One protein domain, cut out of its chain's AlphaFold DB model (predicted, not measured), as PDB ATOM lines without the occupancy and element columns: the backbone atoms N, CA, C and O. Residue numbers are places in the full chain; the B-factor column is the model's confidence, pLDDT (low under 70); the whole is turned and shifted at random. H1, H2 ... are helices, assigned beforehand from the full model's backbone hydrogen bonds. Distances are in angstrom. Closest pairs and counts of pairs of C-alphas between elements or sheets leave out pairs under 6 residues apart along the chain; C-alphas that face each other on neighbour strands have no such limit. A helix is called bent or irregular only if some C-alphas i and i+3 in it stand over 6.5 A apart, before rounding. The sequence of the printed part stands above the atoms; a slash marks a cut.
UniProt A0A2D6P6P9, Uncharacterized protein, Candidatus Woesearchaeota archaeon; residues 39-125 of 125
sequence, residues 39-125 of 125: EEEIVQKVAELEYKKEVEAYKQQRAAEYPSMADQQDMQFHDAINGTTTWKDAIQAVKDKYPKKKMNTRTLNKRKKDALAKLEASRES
ATOM      1  N   GLU A  39     -51.782 -28.371  55.070       95.81
ATOM      2  CA  GLU A  39     -50.634 -27.767  55.746       95.81
ATOM      3  C   GLU A  39     -49.743 -28.834  56.405       95.81
ATOM      4  O   GLU A  39     -48.515 -28.763  56.335       95.81
ATOM      5  N   GLU A  40     -50.353 -29.882  56.965       96.75
ATOM      6  CA  GLU A  40     -49.656 -31.035  57.533       96.75
ATOM      7  C   GLU A  40     -48.849 -31.791  56.464       96.75
ATOM      8  O   GLU A  40     -47.690 -32.145  56.704       96.75
ATOM      9  N   GLU A  41     -49.423 -32.016  55.272       97.44
ATOM     10  CA  GLU A  41     -48.705 -32.628  54.145       97.44
ATOM     11  C   GLU A  41     -47.486 -31.785  53.745       97.44
ATOM     12  O   GLU A  41     -46.407 -32.336  53.499       97.44
ATOM     13  N   ILE A  42     -47.634 -30.456  53.725       96.56
ATOM     14  CA  ILE A  42     -46.562 -29.513  53.382       96.56
ATOM     15  C   ILE A  42     -45.423 -29.589  54.399       96.56
ATOM     16  O   ILE A  42     -44.288 -29.860  54.002       96.56
ATOM     17  N   VAL A  43     -45.685 -29.423  55.702       96.38
ATOM     18  CA  VAL A  43     -44.605 -29.426  56.713       96.38
ATOM     19  C   VAL A  43     -43.884 -30.774  56.778       96.38
ATOM     20  O   VAL A  43     -42.662 -30.836  56.942       96.38
ATOM     21  N   GLN A  44     -44.608 -31.878  56.572       97.75
ATOM     22  CA  GLN A  44     -44.004 -33.205  56.490       97.75
ATOM     23  C   GLN A  44     -43.163 -33.384  55.222       97.75
ATOM     24  O   GLN A  44     -42.117 -34.043  55.275       97.75
ATOM     25  N   LYS A  45     -43.591 -32.820  54.085       97.75
ATOM     26  CA  LYS A  45     -42.811 -32.839  52.844       97.75
ATOM     27  C   LYS A  45     -41.556 -31.979  52.962       97.75
ATOM     28  O   LYS A  45     -40.497 -32.446  52.557       97.75
ATOM     29  N   VAL A  46     -41.632 -30.798  53.574       96.62
ATOM     30  CA  VAL A  46     -40.455 -29.962  53.877       96.62
ATOM     31  C   VAL A  46     -39.434 -30.765  54.686       96.62
ATOM     32  O   VAL A  46     -38.282 -30.886  54.270       96.62
ATOM     33  N   ALA A  47     -39.863 -31.420  55.771       96.88
ATOM     34  CA  ALA A  47     -38.980 -32.251  56.594       96.88
ATOM     35  C   ALA A  47     -38.337 -33.420  55.813       96.88
ATOM     36  O   ALA A  47     -37.183 -33.790  56.057       96.88
ATOM     37  N   GLU A  48     -39.070 -34.012  54.865       97.44
ATOM     38  CA  GLU A  48     -38.557 -35.049  53.964       97.44
ATOM     39  C   GLU A  48     -37.514 -34.502  52.984       97.44
ATOM     40  O   GLU A  48     -36.458 -35.115  52.817       97.44
ATOM     41  N   LEU A  49     -37.782 -33.354  52.358       97.44
ATOM     42  CA  LEU A  49     -36.880 -32.712  51.401       97.44
ATOM     43  C   LEU A  49     -35.579 -32.262  52.073       97.44
ATOM     44  O   LEU A  49     -34.494 -32.524  51.549       97.44
ATOM     45  N   GLU A  50     -35.664 -31.676  53.267       96.25
ATOM     46  CA  GLU A  50     -34.494 -31.312  54.071       96.25
ATOM     47  C   GLU A  50     -33.635 -32.535  54.386       96.25
ATOM     48  O   GLU A  50     -32.428 -32.542  54.123       96.25
ATOM     49  N   TYR A  51     -34.258 -33.620  54.856       96.88
ATOM     50  CA  TYR A  51     -33.522 -34.843  55.144       96.88
ATOM     51  C   TYR A  51     -32.919 -35.471  53.879       96.88
ATOM     52  O   TYR A  51     -31.780 -35.943  53.897       96.88
ATOM     53  N   LYS A  52     -33.641 -35.438  52.754       96.00
ATOM     54  CA  LYS A  52     -33.125 -35.894  51.459       96.00
ATOM     55  C   LYS A  52     -31.889 -35.096  51.053       96.00
ATOM     56  O   LYS A  52     -30.886 -35.702  50.682       96.00
ATOM     57  N   LYS A  53     -31.916 -33.766  51.173       95.25
ATOM     58  CA  LYS A  53     -30.769 -32.900  50.863       95.25
ATOM     59  C   LYS A  53     -29.548 -33.246  51.714       95.25
ATOM     60  O   LYS A  53     -28.449 -33.368  51.177       95.25
ATOM     61  N   GLU A  54     -29.733 -33.471  53.013       94.88
ATOM     62  CA  GLU A  54     -28.652 -33.907  53.908       94.88
ATOM     63  C   GLU A  54     -28.072 -35.270  53.505       94.88
ATOM     64  O   GLU A  54     -26.854 -35.458  53.464       94.88
ATOM     65  N   VAL A  55     -28.943 -36.235  53.198       96.31
ATOM     66  CA  VAL A  55     -28.542 -37.584  52.781       96.31
ATOM     67  C   VAL A  55     -27.812 -37.553  51.445       96.31
ATOM     68  O   VAL A  55     -26.898 -38.347  51.248       96.31
ATOM     69  N   GLU A  56     -28.175 -36.650  50.536       96.31
ATOM     70  CA  GLU A  56     -27.577 -36.543  49.205       96.31
ATOM     71  C   GLU A  56     -26.346 -35.630  49.131       96.31
ATOM     72  O   GLU A  56     -25.691 -35.594  48.088       96.31
ATOM     73  N   ALA A  57     -25.962 -34.966  50.226       95.94
ATOM     74  CA  ALA A  57     -24.798 -34.074  50.276       95.94
ATOM     75  C   ALA A  57     -23.488 -34.739  49.801       95.94
ATOM     76  O   ALA A  57     -22.639 -34.078  49.200       95.94
ATOM     77  N   TYR A  58     -23.354 -36.062  49.976       96.56
ATOM     78  CA  TYR A  58     -22.194 -36.821  49.490       96.56
ATOM     79  C   TYR A  58     -22.010 -36.718  47.967       96.56
ATOM     80  O   TYR A  58     -20.896 -36.867  47.479       96.56
ATOM     81  N   LYS A  59     -23.080 -36.486  47.189       97.25
ATOM     82  CA  LYS A  59     -22.990 -36.392  45.723       97.25
ATOM     83  C   LYS A  59     -22.124 -35.207  45.304       97.25
ATOM     84  O   LYS A  59     -21.251 -35.377  44.463       97.25
ATOM     85  N   GLN A  60     -22.340 -34.050  45.929       96.88
ATOM     86  CA  GLN A  60     -21.566 -32.839  45.652       96.88
ATOM     87  C   GLN A  60     -20.115 -32.992  46.115       96.88
ATOM     88  O   GLN A  60     -19.196 -32.653  45.380       96.88
ATOM     89  N   GLN A  61     -19.907 -33.596  47.289       97.69
ATOM     90  CA  GLN A  61     -18.569 -33.884  47.814       97.69
ATOM     91  C   GLN A  61     -17.769 -34.799  46.879       97.69
ATOM     92  O   GLN A  61     -16.611 -34.528  46.584       97.69
ATOM     93  N   ARG A  62     -18.402 -35.854  46.349       98.12
ATOM     94  CA  ARG A  62     -17.767 -36.737  45.363       98.12
ATOM     95  C   ARG A  62     -17.510 -36.034  44.038       98.12
ATOM     96  O   ARG A  62     -16.434 -36.194  43.486       98.12
ATOM     97  N   ALA A  63     -18.474 -35.268  43.531       97.69
ATOM     98  CA  ALA A  63     -18.320 -34.544  42.271       97.69
ATOM     99  C   ALA A  63     -17.144 -33.556  42.310       97.69
ATOM    100  O   ALA A  63     -16.442 -33.426  41.315       97.69
ATOM    101  N   ALA A  64     -16.909 -32.917  43.459       97.69
ATOM    102  CA  ALA A  64     -15.788 -32.003  43.658       97.69
ATOM    103  C   ALA A  64     -14.418 -32.700  43.760       97.69
ATOM    104  O   ALA A  64     -13.403 -32.053  43.526       97.69
ATOM    105  N   GLU A  65     -14.373 -33.988  44.122       98.25
ATOM    106  CA  GLU A  65     -13.114 -34.729  44.310       98.25
ATOM    107  C   GLU A  65     -12.819 -35.772  43.239       98.25
ATOM    108  O   GLU A  65     -11.707 -36.297  43.188       98.25
ATOM    109  N   TYR A  66     -13.784 -36.096  42.383       98.31
ATOM    110  CA  TYR A  66     -13.500 -36.979  41.267       98.31
ATOM    111  C   TYR A  66     -12.460 -36.351  40.331       98.31
ATOM    112  O   TYR A  66     -12.547 -35.153  40.049       98.31
ATOM    113  N   PRO A  67     -11.514 -37.155  39.798       98.00
ATOM    114  CA  PRO A  67     -10.661 -36.709  38.704       98.00
ATOM    115  C   PRO A  67     -11.512 -36.217  37.531       98.00
ATOM    116  O   PRO A  67     -12.683 -36.602  37.399       98.00
ATOM    117  N   SER A  68     -10.931 -35.397  36.654       98.06
ATOM    118  CA  SER A  68     -11.668 -34.921  35.484       98.06
ATOM    119  C   SER A  68     -12.139 -36.098  34.625       98.06
ATOM    120  O   SER A  68     -11.582 -37.196  34.669       98.06
ATOM    121  N   MET A  69     -13.180 -35.886  33.818       97.62
ATOM    122  CA  MET A  69     -13.674 -36.951  32.945       97.62
ATOM    123  C   MET A  69     -12.600 -37.418  31.944       97.62
ATOM    124  O   MET A  69     -12.569 -38.598  31.606       97.62
ATOM    125  N   ALA A  70     -11.708 -36.517  31.513       98.25
ATOM    126  CA  ALA A  70     -10.577 -36.850  30.651       98.25
ATOM    127  C   ALA A  70      -9.571 -37.760  31.376       98.25
ATOM    128  O   ALA A  70      -9.267 -38.835  30.870       98.25
ATOM    129  N   ASP A  71      -9.153 -37.393  32.593       98.44
ATOM    130  CA  ASP A  71      -8.226 -38.213  33.391       98.44
ATOM    131  C   ASP A  71      -8.820 -39.591  33.687       98.44
ATOM    132  O   ASP A  71      -8.138 -40.607  33.617       98.44
ATOM    133  N   GLN A  72     -10.121 -39.653  33.987       98.44
ATOM    134  CA  GLN A  72     -10.794 -40.928  34.218       98.44
ATOM    135  C   GLN A  72     -10.794 -41.825  32.978       98.44
ATOM    136  O   GLN A  72     -10.681 -43.041  33.118       98.44
ATOM    137  N   GLN A  73     -10.976 -41.266  31.781       98.56
ATOM    138  CA  GLN A  73     -10.940 -42.035  30.532       98.56
ATOM    139  C   GLN A  73      -9.521 -42.521  30.222       98.56
ATOM    140  O   GLN A  73      -9.350 -43.682  29.854       98.56
ATOM    141  N   ASP A  74      -8.521 -41.669  30.438       98.50
ATOM    142  CA  ASP A  74      -7.107 -42.005  30.261       98.50
ATOM    143  C   ASP A  74      -6.662 -43.125  31.220       98.50
ATOM    144  O   ASP A  74      -6.135 -44.153  30.789       98.50
ATOM    145  N   MET A  75      -7.008 -43.013  32.510       98.56
ATOM    146  CA  MET A  75      -6.760 -44.067  33.501       98.56
ATOM    147  C   MET A  75      -7.438 -45.388  33.116       98.56
ATOM    148  O   MET A  75      -6.828 -46.443  33.249       98.56
ATOM    149  N   GLN A  76      -8.685 -45.356  32.626       98.56
ATOM    150  CA  GLN A  76      -9.388 -46.569  32.184       98.56
ATOM    151  C   GLN A  76      -8.701 -47.236  30.992       98.56
ATOM    152  O   GLN A  76      -8.609 -48.464  30.945       98.56
ATOM    153  N   PHE A  77      -8.221 -46.442  30.033       98.38
ATOM    154  CA  PHE A  77      -7.470 -46.954  28.893       98.38
ATOM    155  C   PHE A  77      -6.171 -47.624  29.351       98.38
ATOM    156  O   PHE A  77      -5.905 -48.772  28.990       98.38
ATOM    157  N   HIS A  78      -5.393 -46.954  30.203       98.31
ATOM    158  CA  HIS A  78      -4.153 -47.511  30.734       98.31
ATOM    159  C   HIS A  78      -4.376 -48.750  31.604       98.31
ATOM    160  O   HIS A  78      -3.638 -49.721  31.446       98.31
ATOM    161  N   ASP A  79      -5.417 -48.775  32.438       98.50
ATOM    162  CA  ASP A  79      -5.806 -49.961  33.209       98.50
ATOM    163  C   ASP A  79      -6.105 -51.159  32.300       98.50
ATOM    164  O   ASP A  79      -5.681 -52.280  32.591       98.50
ATOM    165  N   ALA A  80      -6.777 -50.934  31.165       98.12
ATOM    166  CA  ALA A  80      -7.097 -51.991  30.208       98.12
ATOM    167  C   ALA A  80      -5.857 -52.558  29.495       98.12
ATOM    168  O   ALA A  80      -5.791 -53.764  29.264       98.12
ATOM    169  N   ILE A  81      -4.884 -51.710  29.152       98.25
ATOM    170  CA  ILE A  81      -3.658 -52.126  28.450       98.25
ATOM    171  C   ILE A  81      -2.636 -52.751  29.406       98.25
ATOM    172  O   ILE A  81      -1.990 -53.739  29.061       98.25
ATOM    173  N   ASN A  82      -2.495 -52.190  30.608       98.06
ATOM    174  CA  ASN A  82      -1.424 -52.539  31.540       98.06
ATOM    175  C   ASN A  82      -1.859 -53.528  32.630       98.06
ATOM    176  O   ASN A  82      -1.023 -53.978  33.412       98.06
ATOM    177  N   GLY A  83      -3.153 -53.856  32.716       97.12
ATOM    178  CA  GLY A  83      -3.688 -54.717  33.771       97.12
ATOM    179  C   GLY A  83      -3.642 -54.074  35.162       97.12
ATOM    180  O   GLY A  83      -3.520 -54.785  36.158       97.12
ATOM    181  N   THR A  84      -3.710 -52.741  35.236       98.19
ATOM    182  CA  THR A  84      -3.709 -51.968  36.489       98.19
ATOM    183  C   THR A  84      -5.133 -51.636  36.962       98.19
ATOM    184  O   THR A  84      -6.125 -51.998  36.325       98.19
ATOM    185  N   THR A  85      -5.252 -51.000  38.133       98.25
ATOM    186  CA  THR A  85      -6.535 -50.624  38.763       98.25
ATOM    187  C   THR A  85      -6.623 -49.150  39.147       98.25
ATOM    188  O   THR A  85      -7.493 -48.775  39.935       98.25
ATOM    189  N   THR A  86      -5.760 -48.298  38.593       98.25
ATOM    190  CA  THR A  86      -5.612 -46.891  38.980       98.25
ATOM    191  C   THR A  86      -6.937 -46.135  38.962       98.25
ATOM    192  O   THR A  86      -7.242 -45.408  39.911       98.25
ATOM    193  N   TRP A  87      -7.770 -46.340  37.937       98.56
ATOM    194  CA  TRP A  87      -9.083 -45.701  37.868       98.56
ATOM    195  C   TRP A  87     -10.005 -46.181  38.992       98.56
ATOM    196  O   TRP A  87     -10.644 -45.375  39.675       98.56
ATOM    197  N   LYS A  88     -10.073 -47.500  39.213       98.38
ATOM    198  CA  LYS A  88     -10.924 -48.085  40.260       98.38
ATOM    199  C   LYS A  88     -10.503 -47.593  41.639       98.38
ATOM    200  O   LYS A  88     -11.374 -47.216  42.420       98.38
ATOM    201  N   ASP A  89      -9.201 -47.544  41.903       98.56
ATOM    202  CA  ASP A  89      -8.633 -47.120  43.180       98.56
ATOM    203  C   ASP A  89      -8.919 -45.636  43.451       98.56
ATOM    204  O   ASP A  89      -9.386 -45.286  44.537       98.56
ATOM    205  N   ALA A  90      -8.760 -44.770  42.443       98.38
ATOM    206  CA  ALA A  90      -9.090 -43.347  42.553       98.38
ATOM    207  C   ALA A  90     -10.585 -43.120  42.847       98.38
ATOM    208  O   ALA A  90     -10.952 -42.358  43.747       98.38
ATOM    209  N   ILE A  91     -11.475 -43.818  42.132       98.50
ATOM    210  CA  ILE A  91     -12.922 -43.730  42.369       98.50
ATOM    211  C   ILE A  91     -13.296 -44.290  43.743       98.50
ATOM    212  O   ILE A  91     -14.173 -43.732  44.413       98.50
ATOM    213  N   GLN A  92     -12.671 -45.391  44.163       98.50
ATOM    214  CA  GLN A  92     -12.946 -46.029  45.444       98.50
ATOM    215  C   GLN A  92     -12.512 -45.137  46.609       98.50
ATOM    216  O   GLN A  92     -13.319 -44.914  47.507       98.50
ATOM    217  N   ALA A  93     -11.333 -44.515  46.534       98.56
ATOM    218  CA  ALA A  93     -10.854 -43.574  47.546       98.56
ATOM    219  C   ALA A  93     -11.855 -42.430  47.802       98.56
ATOM    220  O   ALA A  93     -12.203 -42.140  48.949       98.56
ATOM    221  N   VAL A  94     -12.410 -41.834  46.739       98.56
ATOM    222  CA  VAL A  94     -13.446 -40.788  46.853       98.56
ATOM    223  C   VAL A  94     -14.746 -41.342  47.457       98.56
ATOM    224  O   VAL A  94     -15.421 -40.672  48.246       98.56
ATOM    225  N   LYS A  95     -15.129 -42.580  47.117       98.44
ATOM    226  CA  LYS A  95     -16.337 -43.225  47.658       98.44
ATOM    227  C   LYS A  95     -16.208 -43.592  49.133       98.44
ATOM    228  O   LYS A  95     -17.219 -43.486  49.832       98.44
ATOM    229  N   ASP A  96     -15.023 -44.002  49.568       98.25
ATOM    230  CA  ASP A  96     -14.715 -44.345  50.956       98.25
ATOM    231  C   ASP A  96     -14.664 -43.094  51.826       98.25
ATOM    232  O   ASP A  96     -15.241 -43.074  52.913       98.25
ATOM    233  N   LYS A  97     -14.076 -42.009  51.307       98.12
ATOM    234  CA  LYS A  97     -14.085 -40.699  51.968       98.12
ATOM    235  C   LYS A  97     -15.501 -40.137  52.127       98.12
ATOM    236  O   LYS A  97     -15.833 -39.579  53.172       98.12
ATOM    237  N   TYR A  98     -16.357 -40.325  51.120       97.56
ATOM    238  CA  TYR A  98     -17.744 -39.848  51.117       97.56
ATOM    239  C   TYR A  98     -18.738 -40.990  50.920       97.56
ATOM    240  O   TYR A  98     -19.275 -41.152  49.817       97.56
ATOM    241  N   PRO A  99     -19.022 -41.805  51.947       97.31
ATOM    242  CA  PRO A  99     -19.886 -42.968  51.804       97.31
ATOM    243  C   PRO A  99     -21.308 -42.569  51.395       97.31
ATOM    244  O   PRO A  99     -21.866 -41.568  51.852       97.31
ATOM    245  N   LYS A 100     -21.924 -43.389  50.536       96.25
ATOM    246  CA  LYS A 100     -23.313 -43.186  50.110       96.25
ATOM    247  C   LYS A 100     -24.229 -43.375  51.313       96.25
ATOM    248  O   LYS A 100     -24.346 -44.479  51.841       96.25
ATOM    249  N   LYS A 101     -24.933 -42.314  51.695       95.19
ATOM    250  CA  LYS A 101     -25.968 -42.374  52.726       95.19
ATOM    251  C   LYS A 101     -27.309 -42.737  52.094       95.19
ATOM    252  O   LYS A 101     -27.566 -42.461  50.921       95.19
ATOM    253  N   LYS A 102     -28.164 -43.386  52.879       94.88
ATOM    254  CA  LYS A 102     -29.562 -43.655  52.535       94.88
ATOM    255  C   LYS A 102     -30.448 -43.045  53.607       94.88
ATOM    256  O   LYS A 102     -30.061 -42.977  54.772       94.88
ATOM    257  N   MET A 103     -31.635 -42.622  53.197       95.56
ATOM    258  CA  MET A 103     -32.635 -42.090  54.107       95.56
ATOM    259  C   MET A 103     -33.087 -43.193  55.071       95.56
ATOM    260  O   MET A 103     -33.472 -44.277  54.637       95.56
ATOM    261  N   ASN A 104     -33.011 -42.935  56.376       97.31
ATOM    262  CA  ASN A 104     -33.472 -43.865  57.401       97.31
ATOM    263  C   ASN A 104     -34.953 -43.613  57.703       97.31
ATOM    264  O   ASN A 104     -35.323 -42.517  58.118       97.31
ATOM    265  N   THR A 105     -35.793 -44.636  57.550       97.19
ATOM    266  CA  THR A 105     -37.246 -44.514  57.742       97.19
ATOM    267  C   THR A 105     -37.632 -44.101  59.163       97.19
ATOM    268  O   THR A 105     -38.531 -43.285  59.334       97.19
ATOM    269  N   ARG A 106     -36.939 -44.601  60.199       97.75
ATOM    270  CA  ARG A 106     -37.225 -44.216  61.595       97.75
ATOM    271  C   ARG A 106     -36.905 -42.743  61.826       97.75
ATOM    272  O   ARG A 106     -37.705 -42.030  62.422       97.75
ATOM    273  N   THR A 107     -35.763 -42.281  61.317       97.69
ATOM    274  CA  THR A 107     -35.371 -40.868  61.387       97.69
ATOM    275  C   THR A 107     -36.333 -39.980  60.606       97.69
ATOM    276  O   THR A 107     -36.742 -38.950  61.128       97.69
ATOM    277  N   LEU A 108     -36.733 -40.382  59.396       98.00
ATOM    278  CA  LEU A 108     -37.696 -39.634  58.589       98.00
ATOM    279  C   LEU A 108     -39.036 -39.490  59.317       98.00
ATOM    280  O   LEU A 108     -39.545 -38.381  59.442       98.00
ATOM    281  N   ASN A 109     -39.580 -40.592  59.840       98.12
ATOM    282  CA  ASN A 109     -40.852 -40.573  60.562       98.12
ATOM    283  C   ASN A 109     -40.773 -39.699  61.814       98.12
ATOM    284  O   ASN A 109     -41.700 -38.944  62.090       98.12
ATOM    285  N   LYS A 110     -39.647 -39.755  62.538       98.44
ATOM    286  CA  LYS A 110     -39.398 -38.859  63.667       98.44
ATOM    287  C   LYS A 110     -39.417 -37.395  63.221       98.44
ATOM    288  O   LYS A 110     -40.164 -36.616  63.790       98.44
ATOM    289  N   ARG A 111     -38.681 -37.033  62.166       98.12
ATOM    290  CA  ARG A 111     -38.641 -35.654  61.644       98.12
ATOM    291  C   ARG A 111     -40.010 -35.155  61.187       98.12
ATOM    292  O   ARG A 111     -40.360 -34.021  61.481       98.12
ATOM    293  N   LYS A 112     -40.797 -36.002  60.517       98.06
ATOM    294  CA  LYS A 112     -42.179 -35.681  60.125       98.06
ATOM    295  C   LYS A 112     -43.075 -35.446  61.341       98.06
ATOM    296  O   LYS A 112     -43.844 -34.492  61.343       98.06
ATOM    297  N   LYS A 113     -42.948 -36.280  62.379       98.25
ATOM    298  CA  LYS A 113     -43.685 -36.110  63.638       98.25
ATOM    299  C   LYS A 113     -43.274 -34.828  64.364       98.25
ATOM    300  O   LYS A 113     -44.141 -34.089  64.809       98.25
ATOM    301  N   ASP A 114     -41.977 -34.547  64.436       97.88
ATOM    302  CA  ASP A 114     -41.447 -33.334  65.062       97.88
ATOM    303  C   ASP A 114     -41.902 -32.071  64.300       97.88
ATOM    304  O   ASP A 114     -42.206 -31.057  64.920       97.88
ATOM    305  N   ALA A 115     -41.980 -32.122  62.964       96.88
ATOM    306  CA  ALA A 115     -42.501 -31.028  62.141       96.88
ATOM    307  C   ALA A 115     -44.003 -30.796  62.360       96.88
ATOM    308  O   ALA A 115     -44.426 -29.653  62.501       96.88
ATOM    309  N   LEU A 116     -44.791 -31.871  62.449       97.19
ATOM    310  CA  LEU A 116     -46.219 -31.782  62.746       97.19
ATOM    311  C   LEU A 116     -46.476 -31.207  64.146       97.19
ATOM    312  O   LEU A 116     -47.275 -30.292  64.287       97.19
ATOM    313  N   ALA A 117     -45.738 -31.666  65.159       97.31
ATOM    314  CA  ALA A 117     -45.870 -31.150  66.523       97.31
ATOM    315  C   ALA A 117     -45.540 -29.649  66.619       97.31
ATOM    316  O   ALA A 117     -46.158 -28.923  67.392       97.31
ATOM    317  N   LYS A 118     -44.579 -29.160  65.820       95.88
ATOM    318  CA  LYS A 118     -44.281 -27.721  65.727       95.88
ATOM    319  C   LYS A 118     -45.431 -26.931  65.107       95.88
ATOM    320  O   LYS A 118     -45.705 -25.834  65.578       95.88
ATOM    321  N   LEU A 119     -46.079 -27.485  64.080       94.81
ATOM    322  CA  LEU A 119     -47.246 -26.873  63.447       94.81
ATOM    323  C   LEU A 119     -48.438 -26.798  64.414       94.81
ATOM    324  O   LEU A 119     -49.132 -25.789  64.470       94.81
ATOM    325  N   GLU A 120     -48.672 -27.852  65.195       95.50
ATOM    326  CA  GLU A 120     -49.719 -27.865  66.223       95.50
ATOM    327  C   GLU A 120     -49.438 -26.812  67.303       95.50
ATOM    328  O   GLU A 120     -50.297 -25.985  67.590       95.50
ATOM    329  N   ALA A 121     -48.204 -26.754  67.814       94.81
ATOM    330  CA  ALA A 121     -47.811 -25.759  68.810       94.81
ATOM    331  C   ALA A 121     -47.954 -24.309  68.310       94.81
ATOM    332  O   ALA A 121     -48.334 -23.431  69.084       94.81
ATOM    333  N   SER A 122     -47.684 -24.039  67.024       90.00
ATOM    334  CA  SER A 122     -47.870 -22.695  66.454       90.00
ATOM    335  C   SER A 122     -49.336 -22.300  66.288       90.00
ATOM    336  O   SER A 122     -49.620 -21.114  66.206       90.00
ATOM    337  N   ARG A 123     -50.267 -23.262  66.236       89.44
ATOM    338  CA  ARG A 123     -51.715 -22.991  66.184       89.44
ATOM    339  C   ARG A 123     -52.311 -22.680  67.560       89.44
ATOM    340  O   ARG A 123     -53.387 -22.097  67.633       89.44
ATOM    341  N   GLU A 124     -51.642 -23.106  68.627       86.88
ATOM    342  CA  GLU A 124     -52.056 -22.882  70.020       86.88
ATOM    343  C   GLU A 124     -51.463 -21.601  70.636       86.88
ATOM    344  O   GLU A 124     -51.823 -21.247  71.759       86.88
ATOM    345  N   SER A 125     -50.550 -20.932  69.921       72.00
ATOM    346  CA  SER A 125     -49.863 -19.700  70.342       72.00
ATOM    347  C   SER A 125     -50.567 -18.452  69.822       72.00
ATOM    348  O   SER A 125     -50.637 -17.468  70.591       72.00
TER     349      SER A 125
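What this domain is: This is residues 39 to 125 of the 125 residues of an uncharacterized protein of Candidatus Woesearchaeota archaeon (UniProt A0A2D6P6P9). A long, thin rod of helices: bent H1 runs along one side, H2 turns the chain at one end, and H3 and H4 come back, H4 packing on H1a at the other end. The printed part has 87 residues, with four named helices, H1 to H4, and no named strand: all helix, extended, radius of gyration of the C-alphas 20.8 A, spans 70 by 22 by 17 A.

Where its parts are: Find C-alpha 39 at (-50.634, -27.767, 55.746), where H1, residues 39 to 65, begins. By its hydrogen bonds H1 was assigned as one helix, but it is bent: C-alphas 55 and 58 are 7.2 A apart. Its arms are H1a, residues 39 to 55, 24.4 A, and H1b, residues 58 to 65, 10.7 A. Next come H2, residues 69 to 82, 19.9 A; H3, residues 86 to 97, 16.7 A; and H4, residues 105 to 123, 27.3 A, ending at C-alpha 123 (-51.715, -22.991, 66.184).

How they stand to each other: H1a touches H4 at a steep tilt of 41 degrees, opposite ways; the closest C-alphas, Gln 44 and Lys 112, are 4.8 A apart. H1b and H3 only just touch, with 3 pairs of C-alphas within 8 A, H3 by residues 94 to 95 alone; closest are the C-alphas of Arg 62 and Val 94, 6.1 A. H3 touches H2 by residues 86 to 87 alone; closest are the C-alphas of Met 75 and Trp 87, 5.2 A. In H1a, H1b, H2, H3 and H4 every O i to N i+4 pair is within hydrogen-bond range.

The domain as a whole: The C-alphas farthest apart, Ile 81 and Ser 125, are 70.3 A apart. The printed part has no cut, no link is long, and no printed residue is under 70 in pLDDT.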